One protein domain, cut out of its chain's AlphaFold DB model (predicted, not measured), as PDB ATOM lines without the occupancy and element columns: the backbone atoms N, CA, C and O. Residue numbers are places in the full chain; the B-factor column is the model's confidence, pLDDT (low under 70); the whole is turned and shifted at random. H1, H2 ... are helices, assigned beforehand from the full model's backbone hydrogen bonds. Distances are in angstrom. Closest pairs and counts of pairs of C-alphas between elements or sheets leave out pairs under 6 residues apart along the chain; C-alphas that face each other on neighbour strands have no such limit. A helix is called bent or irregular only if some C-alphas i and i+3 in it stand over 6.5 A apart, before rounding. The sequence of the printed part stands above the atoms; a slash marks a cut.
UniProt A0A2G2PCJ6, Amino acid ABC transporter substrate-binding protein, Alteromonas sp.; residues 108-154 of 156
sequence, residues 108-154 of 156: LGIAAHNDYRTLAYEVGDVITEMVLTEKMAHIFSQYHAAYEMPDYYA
ATOM      1  N   LEU A 108     187.238 197.022 138.128       91.12
ATOM      2  CA  LEU A 108     188.618 197.483 138.013       91.12
ATOM      3  C   LEU A 108     189.465 196.354 137.428       91.12
ATOM      4  O   LEU A 108     189.393 195.220 137.896       91.12
ATOM      5  N   GLY A 109     190.272 196.681 136.422       90.81
ATOM      6  CA  GLY A 109     191.166 195.740 135.755       90.81
ATOM      7  C   GLY A 109     192.604 196.245 135.714       90.81
ATOM      8  O   GLY A 109     192.880 197.416 135.973       90.81
ATOM      9  N   ILE A 110     193.516 195.348 135.354       92.19
ATOM     10  CA  ILE A 110     194.931 195.655 135.134       92.19
ATOM     11  C   ILE A 110     195.182 195.695 133.628       92.19
ATOM     12  O   ILE A 110     194.731 194.819 132.891       92.19
ATOM     13  N   ALA A 111     195.917 196.707 133.170       93.94
ATOM     14  CA  ALA A 111     196.362 196.805 131.787       93.94
ATOM     15  C   ALA A 111     197.815 196.330 131.667       93.94
ATOM     16  O   ALA A 111     198.695 196.805 132.383       93.94
ATOM     17  N   ALA A 112     198.065 195.421 130.728       94.31
ATOM     18  CA  ALA A 112     199.401 194.990 130.334       94.31
ATOM     19  C   ALA A 112     199.622 195.296 128.848       94.31
ATOM     20  O   ALA A 112     198.677 195.289 128.055       94.31
ATOM     21  N   HIS A 113     200.871 195.561 128.459       97.12
ATOM     22  CA  HIS A 113     201.213 195.723 127.045       97.12
ATOM     23  C   HIS A 113     200.943 194.413 126.289       97.12
ATOM     24  O   HIS A 113     201.228 193.334 126.807       97.12
ATOM     25  N   ASN A 114     200.425 194.503 125.061       94.75
ATOM     26  CA  ASN A 114     199.957 193.335 124.304       94.75
ATOM     27  C   ASN A 114     201.061 192.283 124.056       94.75
ATOM     28  O   ASN A 114     200.785 191.086 124.045       94.75
ATOM     29  N   ASP A 115     202.317 192.719 123.934       97.69
ATOM     30  CA  ASP A 115     203.473 191.821 123.768       97.69
ATOM     31  C   ASP A 115     203.751 190.945 125.003       97.69
ATOM     32  O   ASP A 115     204.396 189.905 124.895       97.69
ATOM     33  N   TYR A 116     203.238 191.320 126.179       97.00
ATOM     34  CA  TYR A 116     203.423 190.585 127.433       97.00
ATOM     35  C   TYR A 116     202.176 189.785 127.810       97.00
ATOM     36  O   TYR A 116     201.731 189.785 128.959       97.00
ATOM     37  N   ARG A 117     201.603 189.072 126.839       95.00
ATOM     38  CA  ARG A 117     200.377 188.293 127.047       95.00
ATOM     39  C   ARG A 117     200.532 187.209 128.116       95.00
ATOM     40  O   ARG A 117     199.635 187.044 128.932       95.00
ATOM     41  N   THR A 118     201.676 186.520 128.156       96.75
ATOM     42  CA  THR A 118     201.970 185.532 129.209       96.75
ATOM     43  C   THR A 118     201.959 186.176 130.592       96.75
ATOM     44  O   THR A 118     201.297 185.665 131.481       96.75
ATOM     45  N   LEU A 119     202.592 187.344 130.761       96.38
ATOM     46  CA  LEU A 119     202.557 188.078 132.031       96.38
ATOM     47  C   LEU A 119     201.125 188.450 132.429       96.38
ATOM     48  O   LEU A 119     200.767 188.328 133.595       96.38
ATOM     49  N   ALA A 120     200.308 188.895 131.472       96.25
ATOM     50  CA  ALA A 120     198.915 189.235 131.738       96.25
ATOM     51  C   ALA A 120     198.118 188.032 132.274       96.25
ATOM     52  O   ALA A 120     197.306 188.210 133.178       96.25
ATOM     53  N   TYR A 121     198.372 186.823 131.757       95.25
ATOM     54  CA  TYR A 121     197.752 185.595 132.260       95.25
ATOM     55  C   TYR A 121     198.221 185.245 133.671       95.25
ATOM     56  O   TYR A 121     197.381 185.089 134.548       95.25
ATOM     57  N   GLU A 122     199.532 185.233 133.916       97.31
ATOM     58  CA  GLU A 122     200.084 184.928 135.246       97.31
ATOM     59  C   GLU A 122     199.568 185.908 136.314       97.31
ATOM     60  O   GLU A 122     199.157 185.511 137.403       97.31
ATOM     61  N   VAL A 123     199.526 187.209 136.001       96.38
ATOM     62  CA  VAL A 123     198.948 188.220 136.901       96.38
ATOM     63  C   VAL A 123     197.447 187.989 137.087       96.38
ATOM     64  O   VAL A 123     196.947 188.112 138.203       96.38
ATOM     65  N   GLY A 124     196.726 187.642 136.018       95.25
ATOM     66  CA  GLY A 124     195.303 187.314 136.071       95.25
ATOM     67  C   GLY A 124     194.996 186.140 137.004       95.25
ATOM     68  O   GLY A 124     194.066 186.239 137.806       95.25
ATOM     69  N   ASP A 125     195.800 185.078 136.962       96.00
ATOM     70  CA  ASP A 125     195.655 183.904 137.827       96.00
ATOM     71  C   ASP A 125     195.896 184.263 139.299       96.00
ATOM     72  O   ASP A 125     195.090 183.908 140.161       96.00
ATOM     73  N   VAL A 126     196.932 185.061 139.587       97.06
ATOM     74  CA  VAL A 126     197.205 185.559 140.947       97.06
ATOM     75  C   VAL A 126     196.046 186.410 141.472       97.06
ATOM     76  O   VAL A 126     195.595 186.204 142.599       97.06
ATOM     77  N   ILE A 127     195.529 187.352 140.676       95.81
ATOM     78  CA  ILE A 127     194.389 188.187 141.089       95.81
ATOM     79  C   ILE A 127     193.139 187.330 141.306       95.81
ATOM     80  O   ILE A 127     192.428 187.534 142.288       95.81
ATOM     81  N   THR A 128     192.896 186.347 140.437       95.44
ATOM     82  CA  THR A 128     191.775 185.408 140.571       95.44
ATOM     83  C   THR A 128     191.871 184.631 141.881       95.44
ATOM     84  O   THR A 128     190.914 184.624 142.654       95.44
ATOM     85  N   GLU A 129     193.034 184.051 142.192       96.75
ATOM     86  CA  GLU A 129     193.264 183.380 143.474       96.75
ATOM     87  C   GLU A 129     193.020 184.337 144.647       96.75
ATOM     88  O   GLU A 129     192.322 183.988 145.599       96.75
ATOM     89  N   MET A 130     193.550 185.562 144.586       96.94
ATOM     90  CA  MET A 130     193.394 186.547 145.659       96.94
ATOM     91  C   MET A 130     191.938 186.948 145.901       96.94
ATOM     92  O   MET A 130     191.555 187.183 147.048       96.94
ATOM     93  N   VAL A 131     191.136 187.050 144.843       95.50
ATOM     94  CA  VAL A 131     189.711 187.372 144.941       95.50
ATOM     95  C   VAL A 131     188.928 186.189 145.518       95.50
ATOM     96  O   VAL A 131     188.156 186.386 146.454       95.50
ATOM     97  N   LEU A 132     189.168 184.966 145.029       94.88
ATOM     98  CA  LEU A 132     188.463 183.755 145.476       94.88
ATOM     99  C   LEU A 132     188.838 183.312 146.897       94.88
ATOM    100  O   LEU A 132     188.027 182.701 147.585       94.88
ATOM    101  N   THR A 133     190.057 183.612 147.348       96.31
ATOM    102  CA  THR A 133     190.550 183.269 148.696       96.31
ATOM    103  C   THR A 133     190.401 184.409 149.706       96.31
ATOM    104  O   THR A 133     191.032 184.377 150.761       96.31
ATOM    105  N   GLU A 134     189.624 185.449 149.378       96.25
ATOM    106  CA  GLU A 134     189.391 186.651 150.200       96.25
ATOM    107  C   GLU A 134     190.647 187.473 150.556       96.25
ATOM    108  O   GLU A 134     190.547 188.508 151.221       96.25
ATOM    109  N   LYS A 135     191.838 187.102 150.064       97.69
ATOM    110  CA  LYS A 135     193.075 187.881 150.252       97.69
ATOM    111  C   LYS A 135     192.914 189.317 149.754       97.69
ATOM    112  O   LYS A 135     193.428 190.240 150.381       97.69
ATOM    113  N   MET A 136     192.183 189.521 148.656       96.38
ATOM    114  CA  MET A 136     191.892 190.860 148.140       96.38
ATOM    115  C   MET A 136     191.045 191.672 149.130       96.38
ATOM    116  O   MET A 136     191.388 192.809 149.443       96.38
ATOM    117  N   ALA A 137     189.987 191.073 149.684       96.69
ATOM    118  CA  ALA A 137     189.160 191.715 150.703       96.69
ATOM    119  C   ALA A 137     189.982 192.062 151.958       96.69
ATOM    120  O   ALA A 137     189.845 193.156 152.507       96.69
ATOM    121  N   HIS A 138     190.898 191.174 152.366       98.00
ATOM    122  CA  HIS A 138     191.812 191.428 153.477       98.00
ATOM    123  C   HIS A 138     192.693 192.657 153.227       98.00
ATOM    124  O   HIS A 138     192.762 193.531 154.089       98.00
ATOM    125  N   ILE A 139     193.299 192.783 152.040       97.06
ATOM    126  CA  ILE A 139     194.092 193.967 151.677       97.06
ATOM    127  C   ILE A 139     193.248 195.241 151.777       97.06
ATOM    128  O   ILE A 139     193.670 196.195 152.419       97.06
ATOM    129  N   PHE A 140     192.037 195.264 151.213       97.44
ATOM    130  CA  PHE A 140     191.160 196.440 151.299       97.44
ATOM    131  C   PHE A 140     190.836 196.818 152.753       97.44
ATOM    132  O   PHE A 140     190.903 197.995 153.118       97.44
ATOM    133  N   SER A 141     190.564 195.822 153.604       97.00
ATOM    134  CA  SER A 141     190.284 196.045 155.028       97.00
ATOM    135  C   SER A 141     191.461 196.653 155.792       97.00
ATOM    136  O   SER A 141     191.234 197.494 156.659       97.00
ATOM    137  N   GLN A 142     192.710 196.320 155.435       97.19
ATOM    138  CA  GLN A 142     193.903 196.938 156.033       97.19
ATOM    139  C   GLN A 142     193.938 198.457 155.812       97.19
ATOM    140  O   GLN A 142     194.505 199.186 156.624       97.19
ATOM    141  N   TYR A 143     193.303 198.932 154.741       96.56
ATOM    142  CA  TYR A 143     193.197 200.347 154.405       96.56
ATOM    143  C   TYR A 143     191.841 200.961 154.781       96.56
ATOM    144  O   TYR A 143     191.602 202.112 154.432       96.56
ATOM    145  N   HIS A 144     190.946 200.243 155.471       95.56
ATOM    146  CA  HIS A 144     189.561 200.682 155.714       95.56
ATOM    147  C   HIS A 144     188.809 201.069 154.423       95.56
ATOM    148  O   HIS A 144     187.872 201.867 154.445       95.56
ATOM    149  N   ALA A 145     189.221 200.508 153.286       96.50
ATOM    150  CA  ALA A 145     188.606 200.772 151.998       96.50
ATOM    151  C   ALA A 145     187.449 199.795 151.749       96.50
ATOM    152  O   ALA A 145     187.530 198.609 152.075       96.50
ATOM    153  N   ALA A 146     186.369 200.283 151.146       95.44
ATOM    154  CA  ALA A 146     185.213 199.463 150.814       95.44
ATOM    155  C   ALA A 146     185.534 198.524 149.641       95.44
ATOM    156  O   ALA A 146     185.760 198.973 148.516       95.44
ATOM    157  N   TYR A 147     185.510 197.218 149.906       95.88
ATOM    158  CA  TYR A 147     185.642 196.180 148.889       95.88
ATOM    159  C   TYR A 147     184.269 195.715 148.398       95.88
ATOM    160  O   TYR A 147     183.359 195.469 149.185       95.88
ATOM    161  N   GLU A 148     184.146 195.541 147.088       94.94
ATOM    162  CA  GLU A 148     183.032 194.840 146.450       94.94
ATOM    163  C   GLU A 148     183.642 193.903 145.415       94.94
ATOM    164  O   GLU A 148     184.502 194.324 144.638       94.94
ATOM    165  N   MET A 149     183.232 192.640 145.398       94.31
ATOM    166  CA  MET A 149     183.748 191.666 144.438       94.31
ATOM    167  C   MET A 149     183.309 192.051 143.015       94.31
ATOM    168  O   MET A 149     182.146 192.394 142.833       94.31
ATOM    169  N   PRO A 150     184.207 192.077 142.012       92.75
ATOM    170  CA  PRO A 150     183.813 192.237 140.610       92.75
ATOM    171  C   PRO A 150     182.861 191.129 140.145       92.75
ATOM    172  O   PRO A 150     183.066 189.969 140.507       92.75
ATOM    173  N   ASP A 151     181.892 191.470 139.289       90.25
ATOM    174  CA  ASP A 151     180.880 190.515 138.795       90.25
ATOM    175  C   ASP A 151     181.529 189.355 138.031       90.25
ATOM    176  O   ASP A 151     181.054 188.228 138.084       90.25
ATOM    177  N   TYR A 152     182.670 189.610 137.383       88.00
ATOM    178  CA  TYR A 152     183.478 188.590 136.711       88.00
ATOM    179  C   TYR A 152     183.833 187.382 137.600       88.00
ATOM    180  O   TYR A 152     183.991 186.276 137.087       88.00
ATOM    181  N   TYR A 153     183.964 187.584 138.917       89.12
ATOM    182  CA  TYR A 153     184.306 186.529 139.878       89.12
ATOM    183  C   TYR A 153     183.111 186.040 140.702       89.12
ATOM    184  O   TYR A 153     183.263 185.092 141.474       89.12
ATOM    185  N   ALA A 154     181.951 186.687 140.580       82.25
ATOM    186  CA  ALA A 154     180.741 186.246 141.249       82.25
ATOM    187  C   ALA A 154     180.266 184.951 140.573       82.25
ATOM    188  O   ALA A 154     179.864 184.950 139.412       82.25
TER     189      ALA A 154
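This is residues 108 to 154 of the 156 residues of the protein "Amino acid ABC transporter substrate-binding protein" of Alteromonas sp. (UniProt A0A2G2PCJ6). Two helices meet at a corner like an L, the long H1 and the short H2, and the unnamed stretches at the two ends of the printed part fold back from the far ends of this L, leaving a loose, open frame. H1 runs mostly along the longest axis, and residues 113 to 119, of which 114 to 119 belong to H1, stick out at one end. The printed part has 47 residues with two named helices, H1 then H2, and no named strand; its class is all helix. It is loose, with a radius of gyration of the C-alphas of 12.0 A, and elongated, spanning 36 by 19 by 16 A.

The printed part begins at Leu 108, C-alpha at (188.618, 197.483, 138.013). H1, residues 114 to 132, measures 25.9 A from C-alpha 114 at (199.957, 193.335, 124.304) to C-alpha 132. It has a kink of 39 degrees near residue 121 and is irregular: C-alphas 115 and 118 are 8.5 A apart. H2, residues 135 to 142, ends with C-alpha 142 at (193.903, 196.938, 156.033). Residues 143 to 154 hold no named element.

H1 and H2 only just touch, with 3 pairs of C-alphas within 8 A, and only at the corner by their tight link of 2 residues. H1 touches H2 with residues 127 to 131 alone; the closest C-alphas, of Met 130 and Met 136, are 5.2 A apart. Their lines are about perpendicular at 73 degrees, only just past steep. In H2 every O i to N i+4 pair is within hydrogen-bond range; in H1, 13 of 15 are.

The farthest C-alphas, of Asp 115 and His 144, are 36.0 A apart. The printed part has no cut and no long link between named elements. Its mean pLDDT is 95.1, and no printed residue is under 70.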